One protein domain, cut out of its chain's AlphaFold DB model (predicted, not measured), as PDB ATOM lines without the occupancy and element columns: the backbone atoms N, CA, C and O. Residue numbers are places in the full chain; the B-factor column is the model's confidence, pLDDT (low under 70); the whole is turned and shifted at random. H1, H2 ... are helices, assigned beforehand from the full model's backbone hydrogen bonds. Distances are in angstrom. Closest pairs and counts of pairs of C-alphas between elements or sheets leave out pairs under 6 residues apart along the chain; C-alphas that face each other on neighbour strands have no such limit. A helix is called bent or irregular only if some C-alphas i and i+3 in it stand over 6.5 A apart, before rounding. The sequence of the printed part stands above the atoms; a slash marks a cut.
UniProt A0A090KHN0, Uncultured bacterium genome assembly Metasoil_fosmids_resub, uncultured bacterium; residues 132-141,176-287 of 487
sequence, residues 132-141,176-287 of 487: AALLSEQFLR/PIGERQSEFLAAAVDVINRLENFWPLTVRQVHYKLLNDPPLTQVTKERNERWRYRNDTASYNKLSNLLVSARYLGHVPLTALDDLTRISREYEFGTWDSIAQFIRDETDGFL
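This is residues 132 to 141 and 176 to 287 of the 487 residues of the protein "Uncultured bacterium genome assembly Metasoil_fosmids_resub" of uncultured bacterium (UniProt A0A090KHN0). Two lobes lie far apart: H2, H3 and H4 cross in the larger, and H1 and H5 pair side by side in the smaller. Between them, residues 261 to 269 stand free. The 122 printed residues have five named helices, H1 to H5 in order, and no named strand: all helix, with under half in named elements. The whole is extended, radius of gyration of the C-alphas 22.4 A, spanning 74 by 27 by 23 A.

Find C-alpha 132 at (60.316, -29.443, -11.912); H1 runs to 140. H2, residues 179 to 194, 23.1 A, is irregular: C-alphas 180 and 183 are 7.5 A apart. H3 is 203 to 210, H4 233 to 248, 23.3 A; H5, 275 to 283, ends at (57.132, -20.866, -18.865).

H1 touches H5, closest C-alphas Gln 138 and Thr 283, 6.4 A. H3 touches residues 187 to 192 of H2, closest C-alphas Val 206 and Val 191, 6.5 A, about perpendicular at 81 degrees. Every O i to N i+4 pair is within hydrogen-bond range except in H2, 10 of 12.

Residues 142 to 175 are cut out; C-alphas 141 and 176 are 50.5 A apart.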
ATOM      1  N   ALA A 132      58.924 -29.535 -11.496       55.84
ATOM      2  CA  ALA A 132      60.316 -29.443 -11.912       55.84
ATOM      3  C   ALA A 132      60.560 -30.046 -13.308       55.84
ATOM      4  O   ALA A 132      61.200 -29.404 -14.142       55.84
ATOM      5  N   ALA A 133      60.007 -31.231 -13.600       59.00
ATOM      6  CA  ALA A 133      60.138 -31.879 -14.905       59.00
ATOM      7  C   ALA A 133      59.468 -31.089 -16.038       59.00
ATOM      8  O   ALA A 133      60.041 -30.973 -17.123       59.00
ATOM      9  N   LEU A 134      58.295 -30.499 -15.783       58.34
ATOM     10  CA  LEU A 134      57.631 -29.607 -16.739       58.34
ATOM     11  C   LEU A 134      58.479 -28.360 -17.023       58.34
ATOM     12  O   LEU A 134      58.692 -28.029 -18.187       58.34
ATOM     13  N   LEU A 135      59.011 -27.715 -15.982       61.22
ATOM     14  CA  LEU A 135      59.857 -26.522 -16.102       61.22
ATOM     15  C   LEU A 135      61.157 -26.807 -16.871       61.22
ATOM     16  O   LEU A 135      61.534 -26.055 -17.769       61.22
ATOM     17  N   SER A 136      61.825 -27.924 -16.567       63.09
ATOM     18  CA  SER A 136      63.060 -28.312 -17.255       63.09
ATOM     19  C   SER A 136      62.835 -28.573 -18.746       63.09
ATOM     20  O   SER A 136      63.620 -28.107 -19.577       63.09
ATOM     21  N   GLU A 137      61.746 -29.263 -19.099       62.88
ATOM     22  CA  GLU A 137      61.387 -29.516 -20.494       62.88
ATOM     23  C   GLU A 137      61.153 -28.204 -21.257       62.88
ATOM     24  O   GLU A 137      61.699 -28.031 -22.348       62.88
ATOM     25  N   GLN A 138      60.417 -27.249 -20.676       61.16
ATOM     26  CA  GLN A 138      60.160 -25.956 -21.322       61.16
ATOM     27  C   GLN A 138      61.432 -25.116 -21.492       61.16
ATOM     28  O   GLN A 138      61.645 -24.514 -22.544       61.16
ATOM     29  N   PHE A 139      62.352 -25.133 -20.522       65.50
ATOM     30  CA  PHE A 139      63.617 -24.396 -20.635       65.50
ATOM     31  C   PHE A 139      64.558 -24.954 -21.712       65.50
ATOM     32  O   PHE A 139      65.354 -24.197 -22.285       65.50
ATOM     33  N   LEU A 140      64.465 -26.256 -22.002       60.97
ATOM     34  CA  LEU A 140      65.342 -26.965 -22.937       60.97
ATOM     35  C   LEU A 140      64.785 -27.098 -24.355       60.97
ATOM     36  O   LEU A 140      65.567 -27.309 -25.282       60.97
ATOM     37  N   ARG A 141      63.475 -26.946 -24.558       57.09
ATOM     38  CA  ARG A 141      62.890 -26.894 -25.904       57.09
ATOM     39  C   ARG A 141      63.450 -25.689 -26.669       57.09
ATOM     40  O   ARG A 141      63.291 -24.559 -26.220       57.09
ATOM     41  N   PRO A 176      18.938 -15.855 -49.149       82.62
ATOM     42  CA  PRO A 176      19.741 -16.658 -50.058       82.62
ATOM     43  C   PRO A 176      20.371 -15.768 -51.131       82.62
ATOM     44  O   PRO A 176      19.732 -14.857 -51.661       82.62
ATOM     45  N   ILE A 177      21.615 -16.068 -51.498       86.88
ATOM     46  CA  ILE A 177      22.284 -15.383 -52.605       86.88
ATOM     47  C   ILE A 177      21.743 -15.957 -53.915       86.88
ATOM     48  O   ILE A 177      21.877 -17.148 -54.189       86.88
ATOM     49  N   GLY A 178      21.104 -15.114 -54.725       85.56
ATOM     50  CA  GLY A 178      20.532 -15.547 -55.999       85.56
ATOM     51  C   GLY A 178      21.595 -15.731 -57.086       85.56
ATOM     52  O   GLY A 178      22.596 -15.020 -57.107       85.56
ATOM     53  N   GLU A 179      21.335 -16.594 -58.076       85.44
ATOM     54  CA  GLU A 179      22.244 -16.822 -59.222       85.44
ATOM     55  C   GLU A 179      22.620 -15.532 -59.967       85.44
ATOM     56  O   GLU A 179      23.726 -15.396 -60.491       85.44
ATOM     57  N   ARG A 180      21.722 -14.539 -59.974       88.75
ATOM     58  CA  ARG A 180      21.973 -13.222 -60.580       88.75
ATOM     59  C   ARG A 180      23.117 -12.466 -59.903       88.75
ATOM     60  O   ARG A 180      23.683 -11.580 -60.523       88.75
ATOM     61  N   GLN A 181      23.446 -12.775 -58.655       89.19
ATOM     62  CA  GLN A 181      24.532 -12.134 -57.912       89.19
ATOM     63  C   GLN A 181      25.855 -12.903 -58.035       89.19
ATOM     64  O   GLN A 181      26.830 -12.492 -57.422       89.19
ATOM     65  N   SER A 182      25.915 -13.987 -58.817       89.00
ATOM     66  CA  SER A 182      27.104 -14.847 -58.943       89.00
ATOM     67  C   SER A 182      28.363 -14.093 -59.381       89.00
ATOM     68  O   SER A 182      29.397 -14.242 -58.740       89.00
ATOM     69  N   GLU A 183      28.274 -13.244 -60.411       92.06
ATOM     70  CA  GLU A 183      29.400 -12.411 -60.869       92.06
ATOM     71  C   GLU A 183      29.881 -11.462 -59.761       92.06
ATOM     72  O   GLU A 183      31.077 -11.333 -59.511       92.06
ATOM     73  N   PHE A 184      28.938 -10.847 -59.042       94.69
ATOM     74  CA  PHE A 184      29.241  -9.928 -57.949       94.69
ATOM     75  C   PHE A 184      29.878 -10.639 -56.747       94.69
ATOM     76  O   PHE A 184      30.847 -10.142 -56.179       94.69
ATOM     77  N   LEU A 185      29.356 -11.816 -56.387       94.69
ATOM     78  CA  LEU A 185      29.898 -12.664 -55.330       94.69
ATOM     79  C   LEU A 185      31.306 -13.142 -55.680       94.69
ATOM     80  O   LEU A 185      32.197 -13.022 -54.848       94.69
ATOM     81  N   ALA A 186      31.515 -13.637 -56.903       94.31
ATOM     82  CA  ALA A 186      32.817 -14.121 -57.352       94.31
ATOM     83  C   ALA A 186      33.881 -13.018 -57.284       94.31
ATOM     84  O   ALA A 186      34.960 -13.251 -56.750       94.31
ATOM     85  N   ALA A 187      33.553 -11.807 -57.744       95.50
ATOM     86  CA  ALA A 187      34.465 -10.668 -57.670       95.50
ATOM     87  C   ALA A 187      34.779 -10.255 -56.220       95.50
ATOM     88  O   ALA A 187      35.930  -9.981 -55.892       95.50
ATOM     89  N   ALA A 188      33.776 -10.229 -55.333       95.00
ATOM     90  CA  ALA A 188      33.992  -9.887 -53.927       95.00
ATOM     91  C   ALA A 188      34.853 -10.938 -53.200       95.00
ATOM     92  O   ALA A 188      35.754 -10.570 -52.451       95.00
ATOM     93  N   VAL A 189      34.604 -12.229 -53.447       95.00
ATOM     94  CA  VAL A 189      35.395 -13.339 -52.892       95.00
ATOM     95  C   VAL A 189      36.831 -13.304 -53.416       95.00
ATOM     96  O   VAL A 189      37.757 -13.461 -52.627       95.00
ATOM     97  N   ASP A 190      37.036 -13.044 -54.710       95.69
ATOM     98  CA  ASP A 190      38.374 -12.906 -55.297       95.69
ATOM     99  C   ASP A 190      39.185 -11.785 -54.628       95.69
ATOM    100  O   ASP A 190      40.320 -12.009 -54.211       95.69
ATOM    101  N   VAL A 191      38.591 -10.597 -54.462       94.56
ATOM    102  CA  VAL A 191      39.235  -9.471 -53.765       94.56
ATOM    103  C   VAL A 191      39.604  -9.841 -52.329       94.56
ATOM    104  O   VAL A 191      40.710  -9.543 -51.887       94.56
ATOM    105  N   ILE A 192      38.685 -10.483 -51.603       94.56
ATOM    106  CA  ILE A 192      38.900 -10.881 -50.210       94.56
ATOM    107  C   ILE A 192      40.041 -11.900 -50.116       94.56
ATOM    108  O   ILE A 192      40.951 -11.703 -49.318       94.56
ATOM    109  N   ASN A 193      40.054 -12.924 -50.971       93.31
ATOM    110  CA  ASN A 193      41.090 -13.960 -50.969       93.31
ATOM    111  C   ASN A 193      42.464 -13.420 -51.389       93.31
ATOM    112  O   ASN A 193      43.473 -13.784 -50.797       93.31
ATOM    113  N   ARG A 194      42.533 -12.506 -52.367       92.88
ATOM    114  CA  ARG A 194      43.805 -11.860 -52.742       92.88
ATOM    115  C   ARG A 194      44.425 -11.049 -51.605       92.88
ATOM    116  O   ARG A 194      45.627 -10.818 -51.615       92.88
ATOM    117  N   LEU A 195      43.613 -10.625 -50.641       91.94
ATOM    118  CA  LEU A 195      44.025  -9.844 -49.481       91.94
ATOM    119  C   LEU A 195      44.020 -10.667 -48.180       91.94
ATOM    120  O   LEU A 195      43.967 -10.079 -47.104       91.94
ATOM    121  N   GLU A 196      44.093 -12.002 -48.260       90.38
ATOM    122  CA  GLU A 196      44.097 -12.917 -47.102       90.38
ATOM    123  C   GLU A 196      45.151 -12.554 -46.047       90.38
ATOM    124  O   GLU A 196      44.851 -12.506 -44.857       90.38
ATOM    125  N   ASN A 197      46.350 -12.162 -46.486       86.94
ATOM    126  CA  ASN A 197      47.439 -11.729 -45.600       86.94
ATOM    127  C   ASN A 197      47.118 -10.465 -44.778       86.94
ATOM    128  O   ASN A 197      47.841 -10.147 -43.836       86.94
ATOM    129  N   PHE A 198      46.065  -9.729 -45.142       85.69
ATOM    130  CA  PHE A 198      45.631  -8.490 -44.492       85.69
ATOM    131  C   PHE A 198      44.308  -8.645 -43.739       85.69
ATOM    132  O   PHE A 198      43.743  -7.646 -43.288       85.69
ATOM    133  N   TRP A 199      43.786  -9.867 -43.615       88.31
ATOM    134  CA  TRP A 199      42.569 -10.105 -42.851       88.31
ATOM    135  C   TRP A 199      42.755  -9.762 -41.361       88.31
ATOM    136  O   TRP A 199      43.843  -9.945 -40.810       88.31
ATOM    137  N   PRO A 200      41.691  -9.290 -40.683       89.38
ATOM    138  CA  PRO A 200      40.369  -8.997 -41.238       89.38
ATOM    139  C   PRO A 200      40.333  -7.676 -42.028       89.38
ATOM    140  O   PRO A 200      40.907  -6.669 -41.606       89.38
ATOM    141  N   LEU A 201      39.593  -7.670 -43.143       88.50
ATOM    142  CA  LEU A 201      39.346  -6.476 -43.960       88.50
ATOM    143  C   LEU A 201      38.063  -5.753 -43.531       88.50
ATOM    144  O   LEU A 201      37.134  -6.335 -42.969       88.50
ATOM    145  N   THR A 202      37.959  -4.480 -43.898       89.25
ATOM    146  CA  THR A 202      36.714  -3.717 -43.833       89.25
ATOM    147  C   THR A 202      35.935  -3.824 -45.142       89.25
ATOM    148  O   THR A 202      36.490  -3.999 -46.229       89.25
ATOM    149  N   VAL A 203      34.615  -3.632 -45.071       90.19
ATOM    150  CA  VAL A 203      33.762  -3.594 -46.273       90.19
ATOM    151  C   VAL A 203      34.177  -2.464 -47.233       90.19
ATOM    152  O   VAL A 203      34.027  -2.614 -48.444       90.19
ATOM    153  N   ARG A 204      34.738  -1.353 -46.726       88.81
ATOM    154  CA  ARG A 204      35.257  -0.260 -47.570       88.81
ATOM    155  C   ARG A 204      36.504  -0.655 -48.349       88.81
ATOM    156  O   ARG A 204      36.588  -0.330 -49.528       88.81
ATOM    157  N   GLN A 205      37.427  -1.396 -47.739       89.38
ATOM    158  CA  GLN A 205      38.599  -1.903 -48.456       89.38
ATOM    159  C   GLN A 205      38.171  -2.780 -49.642       89.38
ATOM    160  O   GLN A 205      38.637  -2.580 -50.763       89.38
ATOM    161  N   VAL A 206      37.194  -3.672 -49.437       92.88
ATOM    162  CA  VAL A 206      36.623  -4.482 -50.528       92.88
ATOM    163  C   VAL A 206      35.923  -3.598 -51.570       92.88
ATOM    164  O   VAL A 206      36.099  -3.808 -52.770       92.88
ATOM    165  N   HIS A 207      35.166  -2.583 -51.136       93.38
ATOM    166  CA  HIS A 207      34.488  -1.637 -52.027       93.38
ATOM    167  C   HIS A 207      35.456  -0.965 -53.005       93.38
ATOM    168  O   HIS A 207      35.205  -0.999 -54.209       93.38
ATOM    169  N   TYR A 208      36.557  -0.391 -52.513       91.81
ATOM    170  CA  TYR A 208      37.511   0.310 -53.372       91.81
ATOM    171  C   TYR A 208      38.228  -0.632 -54.335       91.81
ATOM    172  O   TYR A 208      38.374  -0.305 -55.510       91.81
ATOM    173  N   LYS A 209      38.597  -1.834 -53.886       93.12
ATOM    174  CA  LYS A 209      39.268  -2.817 -54.749       93.12
ATOM    175  C   LYS A 209      38.366  -3.329 -55.873       93.12
ATOM    176  O   LYS A 209      38.855  -3.565 -56.975       93.12
ATOM    177  N   LEU A 210      37.053  -3.411 -55.648       93.81
ATOM    178  CA  LEU A 210      36.087  -3.719 -56.707       93.81
ATOM    179  C   LEU A 210      35.959  -2.611 -57.761       93.81
ATOM    180  O   LEU A 210      35.512  -2.893 -58.865       93.81
ATOM    181  N   LEU A 211      36.339  -1.362 -57.469       91.31
ATOM    182  CA  LEU A 211      36.278  -0.277 -58.459       91.31
ATOM    183  C   LEU A 211      37.369  -0.381 -59.533       91.31
ATOM    184  O   LEU A 211      37.234   0.253 -60.579       91.31
ATOM    185  N   ASN A 212      38.410  -1.186 -59.302       87.31
ATOM    186  CA  ASN A 212      39.481  -1.406 -60.274       87.31
ATOM    187  C   ASN A 212      39.022  -2.270 -61.460       87.31
ATOM    188  O   ASN A 212      39.416  -2.006 -62.593       87.31
ATOM    189  N   ASP A 213      38.160  -3.260 -61.207       88.75
ATOM    190  CA  ASP A 213      37.475  -4.056 -62.235       88.75
ATOM    191  C   ASP A 213      35.993  -4.236 -61.845       88.75
ATOM    192  O   ASP A 213      35.627  -5.234 -61.218       88.75
ATOM    193  N   PRO A 214      35.128  -3.237 -62.129       91.62
ATOM    194  CA  PRO A 214      33.778  -3.187 -61.569       91.62
ATOM    195  C   PRO A 214      32.864  -4.308 -62.093       91.62
ATOM    196  O   PRO A 214      32.474  -4.263 -63.271       91.62
ATOM    197  N   PRO A 215      32.422  -5.260 -61.243       93.94
ATOM    198  CA  PRO A 215      31.551  -6.354 -61.670       93.94
ATOM    199  C   PRO A 215      30.110  -5.879 -61.897       93.94
ATOM    200  O   PRO A 215      29.693  -4.809 -61.437       93.94
ATOM    201  N   LEU A 216      29.283  -6.696 -62.554       93.00
ATOM    202  CA  LEU A 216      27.833  -6.502 -62.519       93.00
ATOM    203  C   LEU A 216      27.265  -6.943 -61.165       93.00
ATOM    204  O   LEU A 216      27.344  -8.110 -60.797       93.00
ATOM    205  N   THR A 217      26.583  -6.031 -60.464       90.38
ATOM    206  CA  THR A 217      25.863  -6.342 -59.209       90.38
ATOM    207  C   THR A 217      24.704  -7.316 -59.407       90.38
ATOM    208  O   THR A 217      24.281  -7.975 -58.457       90.38
ATOM    209  N   GLN A 218      24.166  -7.377 -60.629       89.06
ATOM    210  CA  GLN A 218      23.135  -8.317 -61.047       89.06
ATOM    211  C   GLN A 218      23.333  -8.709 -62.514       89.06
ATOM    212  O   GLN A 218      23.329  -7.856 -63.403       89.06
ATOM    213  N   VAL A 219      23.425 -10.009 -62.767       84.81
ATOM    214  CA  VAL A 219      23.403 -10.611 -64.095       84.81
ATOM    215  C   VAL A 219      21.948 -10.837 -64.500       84.81
ATOM    216  O   VAL A 219      21.194 -11.569 -63.854       84.81
ATOM    217  N   THR A 220      21.532 -10.172 -65.572       84.62
ATOM    218  CA  THR A 220      20.226 -10.353 -66.220       84.62
ATOM    219  C   THR A 220      20.394 -11.029 -67.583       84.62
ATOM    220  O   THR A 220      21.516 -11.181 -68.056       84.62
ATOM    221  N   LYS A 221      19.288 -11.441 -68.228       78.38
ATOM    222  CA  LYS A 221      19.319 -12.073 -69.568       78.38
ATOM    223  C   LYS A 221      20.085 -11.235 -70.602       78.38
ATOM    224  O   LYS A 221      20.775 -11.787 -71.446       78.38
ATOM    225  N   GLU A 222      19.984  -9.914 -70.491       81.06
ATOM    226  CA  GLU A 222      20.803  -8.948 -71.220       81.06
ATOM    227  C   GLU A 222      21.749  -8.271 -70.223       81.06
ATOM    228  O   GLU A 222      21.304  -7.829 -69.157       81.06
ATOM    229  N   ARG A 223      23.050  -8.190 -70.538       81.25
ATOM    230  CA  ARG A 223      24.013  -7.448 -69.707       81.25
ATOM    231  C   ARG A 223      23.674  -5.962 -69.807       81.25
ATOM    232  O   ARG A 223      23.695  -5.395 -70.894       81.25
ATOM    233  N   ASN A 224      23.336  -5.343 -68.678       83.94
ATOM    234  CA  ASN A 224      22.949  -3.937 -68.628       83.94
ATOM    235  C   ASN A 224      23.894  -3.161 -67.712       83.94
ATOM    236  O   ASN A 224      24.021  -3.463 -66.525       83.94
ATOM    237  N   GLU A 225      24.492  -2.118 -68.274       86.88
ATOM    238  CA  GLU A 225      25.483  -1.265 -67.628       86.88
ATOM    239  C   GLU A 225      24.951  -0.554 -66.372       86.88
ATOM    240  O   GLU A 225      25.707  -0.238 -65.456       86.88
ATOM    241  N   ARG A 226      23.625  -0.393 -66.240       86.50
ATOM    242  CA  ARG A 226      23.003   0.150 -65.020       86.50
ATOM    243  C   ARG A 226      23.354  -0.647 -63.762       86.50
ATOM    244  O   ARG A 226      23.363  -0.073 -62.672       86.50
ATOM    245  N   TRP A 227      23.614  -1.951 -63.914       88.50
ATOM    246  CA  TRP A 227      23.953  -2.868 -62.828       88.50
ATOM    247  C   TRP A 227      25.443  -2.925 -62.527       88.50
ATOM    248  O   TRP A 227      25.805  -3.570 -61.539       88.50
ATOM    249  N   ARG A 228      26.292  -2.274 -63.329       92.50
ATOM    250  CA  ARG A 228      27.721  -2.211 -63.049       92.50
ATOM    251  C   ARG A 228      27.968  -1.543 -61.703       92.50
ATOM    252  O   ARG A 228      27.305  -0.559 -61.365       92.50
ATOM    253  N   TYR A 229      28.889  -2.122 -60.941       93.00
ATOM    254  CA  TYR A 229      29.349  -1.581 -59.675       93.00
ATOM    255  C   TYR A 229      29.924  -0.181 -59.889       93.00
ATOM    256  O   TYR A 229      30.647   0.066 -60.853       93.00
ATOM    257  N   ARG A 230      29.568   0.753 -59.015       91.56
ATOM    258  CA  ARG A 230      30.032   2.134 -59.094       91.56
ATOM    259  C   ARG A 230      30.464   2.605 -57.726       91.56
ATOM    260  O   ARG A 230      30.086   2.047 -56.699       91.56
ATOM    261  N   ASN A 231      31.209   3.693 -57.735       90.81
ATOM    262  CA  ASN A 231      31.527   4.432 -56.535       90.81
ATOM    263  C   ASN A 231      30.316   5.280 -56.108       90.81
ATOM    264  O   ASN A 231      30.325   6.506 -56.187       90.81
ATOM    265  N   ASP A 232      29.225   4.605 -55.725       87.69
ATOM    266  CA  ASP A 232      28.034   5.209 -55.119       87.69
ATOM    267  C   ASP A 232      27.581   4.454 -53.847       87.69
ATOM    268  O   ASP A 232      27.882   3.273 -53.639       87.69
ATOM    269  N   THR A 233      26.833   5.136 -52.972       86.69
ATOM    270  CA  THR A 233      26.310   4.555 -51.720       86.69
ATOM    271  C   THR A 233      25.411   3.342 -51.979       86.69
ATOM    272  O   THR A 233      25.362   2.412 -51.175       86.69
ATOM    273  N   ALA A 234      24.711   3.313 -53.117       87.75
ATOM    274  CA  ALA A 234      23.846   2.198 -53.488       87.75
ATOM    275  C   ALA A 234      24.650   0.907 -53.731       87.75
ATOM    276  O   ALA A 234      24.248  -0.165 -53.277       87.75
ATOM    277  N   SER A 235      25.789   1.002 -54.415       91.00
ATOM    278  CA  SER A 235      26.705  -0.114 -54.672       91.00
ATOM    279  C   SER A 235      27.400  -0.574 -53.392       91.00
ATOM    280  O   SER A 235      27.487  -1.779 -53.145       91.00
ATOM    281  N   TYR A 236      27.805   0.362 -52.530       91.00
ATOM    282  CA  TYR A 236      28.346   0.043 -51.207       91.00
ATOM    283  C   TYR A 236      27.342  -0.746 -50.348       91.00
ATOM    284  O   TYR A 236      27.669  -1.814 -49.835       91.00
ATOM    285  N   ASN A 237      26.087  -0.291 -50.261       90.75
ATOM    286  CA  ASN A 237      25.048  -0.982 -49.488       90.75
ATOM    287  C   ASN A 237      24.746  -2.385 -50.039       90.75
ATOM    288  O   ASN A 237      24.564  -3.328 -49.269       90.75
ATOM    289  N   LYS A 238      24.748  -2.553 -51.371       92.62
ATOM    290  CA  LYS A 238      24.619  -3.876 -52.003       92.62
ATOM    291  C   LYS A 238      25.764  -4.814 -51.615       92.62
ATOM    292  O   LYS A 238      25.501  -5.984 -51.351       92.62
ATOM    293  N   LEU A 239      27.002  -4.313 -51.578       94.12
ATOM    294  CA  LEU A 239      28.165  -5.091 -51.142       94.12
ATOM    295  C   LEU A 239      28.040  -5.485 -49.670       94.12
ATOM    296  O   LEU A 239      28.173  -6.659 -49.345       94.12
ATOM    297  N   SER A 240      27.724  -4.523 -48.799       91.75
ATOM    298  CA  SER A 240      27.545  -4.766 -47.364       91.75
ATOM    299  C   SER A 240      26.521  -5.874 -47.101       91.75
ATOM    300  O   SER A 240      26.798  -6.793 -46.335       91.75
ATOM    301  N   ASN A 241      25.365  -5.833 -47.771       90.75
ATOM    302  CA  ASN A 241      24.329  -6.858 -47.619       90.75
ATOM    303  C   ASN A 241      24.774  -8.220 -48.172       90.75
ATOM    304  O   ASN A 241      24.583  -9.239 -47.512       90.75
ATOM    305  N   LEU A 242      25.416  -8.244 -49.348       93.56
ATOM    306  CA  LEU A 242      25.933  -9.479 -49.944       93.56
ATOM    307  C   LEU A 242      26.946 -10.174 -49.022       93.56
ATOM    308  O   LEU A 242      26.861 -11.384 -48.834       93.56
ATOM    309  N   LEU A 243      27.875  -9.419 -48.427       92.56
ATOM    310  CA  LEU A 243      28.927  -9.959 -47.558       92.56
ATOM    311  C   LEU A 243      28.396 -10.484 -46.216       92.56
ATOM    312  O   LEU A 243      29.034 -11.334 -45.595       92.56
ATOM    313  N   VAL A 244      27.227 -10.028 -45.754       89.56
ATOM    314  CA  VAL A 244      26.542 -10.650 -44.607       89.56
ATOM    315  C   VAL A 244      26.088 -12.061 -44.981       89.56
ATOM    316  O   VAL A 244      26.493 -13.015 -44.317       89.56
ATOM    317  N   SER A 245      25.321 -12.215 -46.064       89.38
ATOM    318  CA  SER A 245      24.861 -13.538 -46.511       89.38
ATOM    319  C   SER A 245      26.015 -14.458 -46.906       89.38
ATOM    320  O   SER A 245      26.011 -15.628 -46.536       89.38
ATOM    321  N   ALA A 246      27.030 -13.937 -47.601       91.12
ATOM    322  CA  ALA A 246      28.175 -14.721 -48.061       91.12
ATOM    323  C   ALA A 246      28.949 -15.356 -46.899       91.12
ATOM    324  O   ALA A 246      29.379 -16.502 -47.014       91.12
ATOM    325  N   ARG A 247      29.069 -14.649 -45.769       89.56
ATOM    326  CA  ARG A 247      29.737 -15.167 -44.573       89.56
ATOM    327  C   ARG A 247      28.956 -16.285 -43.892       89.56
ATOM    328  O   ARG A 247      29.507 -17.346 -43.624       89.56
ATOM    329  N   TYR A 248      27.658 -16.087 -43.669       88.56
ATOM    330  CA  TYR A 248      26.818 -17.110 -43.036       88.56
ATOM    331  C   TYR A 248      26.573 -18.339 -43.927       88.56
ATOM    332  O   TYR A 248      26.341 -19.424 -43.403       88.56
ATOM    333  N   LEU A 249      26.639 -18.187 -45.254       88.88
ATOM    334  CA  LEU A 249      26.542 -19.295 -46.214       88.88
ATOM    335  C   LEU A 249      27.892 -19.979 -46.507       88.88
ATOM    336  O   LEU A 249      27.925 -20.924 -47.290       88.88
ATOM    337  N   GLY A 250      28.995 -19.522 -45.904       88.12
ATOM    338  CA  GLY A 250      30.318 -20.141 -46.053       88.12
ATOM    339  C   GLY A 250      31.061 -19.812 -47.353       88.12
ATOM    340  O   GLY A 250      32.047 -20.469 -47.667       88.12
ATOM    341  N   HIS A 251      30.628 -18.800 -48.113       89.12
ATOM    342  CA  HIS A 251      31.371 -18.298 -49.279       89.12
ATOM    343  C   HIS A 251      32.569 -17.420 -48.892       89.12
ATOM    344  O   HIS A 251      33.504 -17.286 -49.673       89.12
ATOM    345  N   VAL A 252      32.520 -16.802 -47.710       90.06
ATOM    346  CA  VAL A 252      33.591 -15.982 -47.129       90.06
ATOM    347  C   VAL A 252      33.769 -16.422 -45.672       90.06
ATOM    348  O   VAL A 252      32.763 -16.501 -44.964       90.06
ATOM    349  N   PRO A 253      34.987 -16.704 -45.182       88.69
ATOM    350  CA  PRO A 253      35.198 -17.012 -43.768       88.69
ATOM    351  C   PRO A 253      34.685 -15.887 -42.860       88.69
ATOM    352  O   PRO A 253      34.843 -14.706 -43.169       88.69
ATOM    353  N   LEU A 254      34.079 -16.230 -41.717       86.38
ATOM    354  CA  LEU A 254      33.570 -15.224 -40.769       86.38
ATOM    355  C   LEU A 254      34.681 -14.289 -40.263       86.38
ATOM    356  O   LEU A 254      34.413 -13.116 -40.024       86.38
ATOM    357  N   THR A 255      35.911 -14.801 -40.172       86.25
ATOM    358  CA  THR A 255      37.130 -14.098 -39.746       86.25
ATOM    359  C   THR A 255      37.725 -13.172 -40.809       86.25
ATOM    360  O   THR A 255      38.590 -12.365 -40.490       86.25
ATOM    361  N   ALA A 256      37.271 -13.245 -42.066       86.50
ATOM    362  CA  ALA A 256      37.840 -12.458 -43.160       86.50
ATOM    363  C   ALA A 256      37.469 -10.969 -43.106       86.50
ATOM    364  O   ALA A 256      38.159 -10.129 -43.684       86.50
ATOM    365  N   LEU A 257      36.355 -10.639 -42.448       86.75
ATOM    366  CA  LEU A 257      35.813  -9.285 -42.386       86.75
ATOM    367  C   LEU A 257      35.425  -8.927 -40.961       86.75
ATOM    368  O   LEU A 257      34.626  -9.642 -40.353       86.75
ATOM    369  N   ASP A 258      35.878  -7.766 -40.498       81.69
ATOM    370  CA  ASP A 258      35.573  -7.284 -39.154       81.69
ATOM    371  C   ASP A 258      35.196  -5.796 -39.128       81.69
ATOM    372  O   ASP A 258      35.577  -4.992 -39.983       81.69
ATOM    373  N   ASP A 259      34.405  -5.439 -38.120       72.56
ATOM    374  CA  ASP A 259      34.066  -4.071 -37.762       72.56
ATOM    375  C   ASP A 259      34.805  -3.707 -36.470       72.56
ATOM    376  O   ASP A 259      34.267  -3.828 -35.368       72.56
ATOM    377  N   LEU A 260      36.027  -3.185 -36.630       62.88
ATOM    378  CA  LEU A 260      36.953  -2.773 -35.559       62.88
ATOM    379  C   LEU A 260      36.399  -1.685 -34.608       62.88
ATOM    380  O   LEU A 260      37.132  -1.118 -33.793       62.88
ATOM    381  N   THR A 261      35.125  -1.308 -34.727       57.25
ATOM    382  CA  THR A 261      34.413  -0.449 -33.776       57.25
ATOM    383  C   THR A 261      33.665  -1.227 -32.688       57.25
ATOM    384  O   THR A 261      33.215  -0.615 -31.718       57.25
ATOM    385  N   ARG A 262      33.548  -2.556 -32.808       53.09
ATOM    386  CA  ARG A 262      32.797  -3.418 -31.887       53.09
ATOM    387  C   ARG A 262      33.756  -4.225 -31.021       53.09
ATOM    388  O   ARG A 262      34.488  -5.066 -31.517       53.09
ATOM    389  N   ILE A 263      33.751  -3.965 -29.716       53.62
ATOM    390  CA  ILE A 263      34.640  -4.636 -28.760       53.62
ATOM    391  C   ILE A 263      33.874  -5.787 -28.103       53.62
ATOM    392  O   ILE A 263      32.929  -5.539 -27.353       53.62
ATOM    393  N   SER A 264      34.290  -7.030 -28.345       46.81
ATOM    394  CA  SER A 264      33.914  -8.192 -27.533       46.81
ATOM    395  C   SER A 264      35.042  -8.504 -26.551       46.81
ATOM    396  O   SER A 264      36.187  -8.671 -26.963       46.81
ATOM    397  N   ARG A 265      34.734  -8.563 -25.252       41.78
ATOM    398  CA  ARG A 265      35.668  -9.063 -24.232       41.78
ATOM    399  C   ARG A 265      35.302 -10.501 -23.900       41.78
ATOM    400  O   ARG A 265      34.207 -10.736 -23.398       41.78
ATOM    401  N   GLU A 266      36.218 -11.427 -24.135       44.38
ATOM    402  CA  GLU A 266      36.222 -12.728 -23.467       44.38
ATOM    403  C   GLU A 266      37.167 -12.625 -22.262       44.38
ATOM    404  O   GLU A 266      38.248 -12.063 -22.392       44.38
ATOM    405  N   TYR A 267      36.677 -13.056 -21.092       42.06
ATOM    406  CA  TYR A 267      37.340 -13.189 -19.781       42.06
ATOM    407  C   TYR A 267      38.516 -12.229 -19.463       42.06
ATOM    408  O   TYR A 267      39.627 -12.382 -19.950       42.06
ATOM    409  N   GLU A 268      38.314 -11.289 -18.526       41.38
ATOM    410  CA  GLU A 268      39.377 -10.384 -18.024       41.38
ATOM    411  C   GLU A 268      40.450 -11.076 -17.152       41.38
ATOM    412  O   GLU A 268      41.425 -10.435 -16.761       41.38
ATOM    413  N   PHE A 269      40.302 -12.372 -16.853       46.44
ATOM    414  CA  PHE A 269      41.183 -13.113 -15.948       46.44
ATOM    415  C   PHE A 269      41.589 -14.458 -16.559       46.44
ATOM    416  O   PHE A 269      40.728 -15.226 -16.980       46.44
ATOM    417  N   GLY A 270      42.896 -14.744 -16.579       52.81
ATOM    418  CA  GLY A 270      43.431 -16.035 -17.011       52.81
ATOM    419  C   GLY A 270      42.953 -17.148 -16.081       52.81
ATOM    420  O   GLY A 270      43.202 -17.110 -14.876       52.81
ATOM    421  N   THR A 271      42.225 -18.115 -16.629       56.88
ATOM    422  CA  THR A 271      41.837 -19.344 -15.935       56.88
ATOM    423  C   THR A 271      42.544 -20.516 -16.595       56.88
ATOM    424  O   THR A 271      42.592 -20.588 -17.821       56.88
ATOM    425  N   TRP A 272      43.064 -21.440 -15.790       65.62
ATOM    426  CA  TRP A 272      43.773 -22.625 -16.266       65.62
ATOM    427  C   TRP A 272      43.084 -23.883 -15.758       65.62
ATOM    428  O   TRP A 272      42.791 -23.994 -14.568       65.62
ATOM    429  N   ASP A 273      42.903 -24.864 -16.636       70.25
ATOM    430  CA  ASP A 273      42.223 -26.121 -16.306       70.25
ATOM    431  C   ASP A 273      43.132 -27.092 -15.534       70.25
ATOM    432  O   ASP A 273      42.687 -28.118 -15.018       70.25
ATOM    433  N   SER A 274      44.439 -26.808 -15.455       59.75
ATOM    434  CA  SER A 274      45.388 -27.607 -14.676       59.75
ATOM    435  C   SER A 274      46.650 -26.834 -14.291       59.75
ATOM    436  O   SER A 274      47.096 -25.941 -15.009       59.75
ATOM    437  N   ILE A 275      47.311 -27.276 -13.215       59.66
ATOM    438  CA  ILE A 275      48.641 -26.783 -12.805       59.66
ATOM    439  C   ILE A 275      49.665 -26.950 -13.937       59.66
ATOM    440  O   ILE A 275      50.521 -26.098 -14.139       59.66
ATOM    441  N   ALA A 276      49.567 -28.036 -14.709       60.44
ATOM    442  CA  ALA A 276      50.468 -28.274 -15.827       60.44
ATOM    443  C   ALA A 276      50.252 -27.274 -16.972       60.44
ATOM    444  O   ALA A 276      51.217 -26.922 -17.639       60.44
ATOM    445  N   GLN A 277      49.010 -26.843 -17.215       65.75
ATOM    446  CA  GLN A 277      48.705 -25.785 -18.180       65.75
ATOM    447  C   GLN A 277      49.218 -24.441 -17.678       65.75
ATOM    448  O   GLN A 277      49.974 -23.810 -18.392       65.75
ATOM    449  N   PHE A 278      48.939 -24.090 -16.422       66.56
ATOM    450  CA  PHE A 278      49.481 -22.883 -15.801       66.56
ATOM    451  C   PHE A 278      51.011 -22.809 -15.904       66.56
ATOM    452  O   PHE A 278      51.548 -21.829 -16.396       66.56
ATOM    453  N   ILE A 279      51.734 -23.870 -15.525       67.69
ATOM    454  CA  ILE A 279      53.202 -23.899 -15.630       67.69
ATOM    455  C   ILE A 279      53.663 -23.787 -17.078       67.69
ATOM    456  O   ILE A 279      54.646 -23.101 -17.339       67.69
ATOM    457  N   ARG A 280      53.000 -24.484 -18.012       67.75
ATOM    458  CA  ARG A 280      53.334 -24.367 -19.433       67.75
ATOM    459  C   ARG A 280      53.163 -22.934 -19.895       67.75
ATOM    460  O   ARG A 280      54.108 -22.432 -20.461       67.75
ATOM    461  N   ASP A 281      52.047 -22.288 -19.597       68.38
ATOM    462  CA  ASP A 281      51.765 -20.928 -20.051       68.38
ATOM    463  C   ASP A 281      52.720 -19.910 -19.397       68.38
ATOM    464  O   ASP A 281      53.255 -19.041 -20.075       68.38
ATOM    465  N   GLU A 282      53.028 -20.065 -18.104       72.19
ATOM    466  CA  GLU A 282      53.984 -19.208 -17.379       72.19
ATOM    467  C   GLU A 282      55.444 -19.412 -17.811       72.19
ATOM    468  O   GLU A 282      56.294 -18.544 -17.596       72.19
ATOM    469  N   THR A 283      55.773 -20.574 -18.382       69.06
ATOM    470  CA  THR A 283      57.132 -20.866 -18.865       69.06
ATOM    471  C   THR A 283      57.271 -20.919 -20.368       69.06
ATOM    472  O   THR A 283      58.401 -20.983 -20.871       69.06
ATOM    473  N   ASP A 284      56.158 -20.830 -21.081       67.81
ATOM    474  CA  ASP A 284      56.150 -20.658 -22.512       67.81
ATOM    475  C   ASP A 284      56.800 -19.318 -22.822       67.81
ATOM    476  O   ASP A 284      56.532 -18.277 -22.220       67.81
ATOM    477  N   GLY A 285      57.804 -19.380 -23.682       64.12
ATOM    478  CA  GLY A 285      58.653 -18.236 -23.940       64.12
ATOM    479  C   GLY A 285      59.453 -17.702 -22.734       64.12
ATOM    480  O   GLY A 285      59.950 -16.574 -22.817       64.12
ATOM    481  N   PHE A 286      59.668 -18.468 -21.655       74.31
ATOM    482  CA  PHE A 286      60.507 -18.030 -20.529       74.31
ATOM    483  C   PHE A 286      61.911 -17.631 -20.993       74.31
ATOM    484  O   PHE A 286      62.590 -18.383 -21.703       74.31
ATOM    485  N   LEU A 287      62.352 -16.431 -20.595       72.50
ATOM    486  CA  LEU A 287      63.601 -15.813 -21.065       72.50
ATOM    487  C   LEU A 287      63.753 -15.860 -22.599       72.50
ATOM    488  O   LEU A 287      64.857 -15.914 -23.137       72.50
TER     489      LEU A 287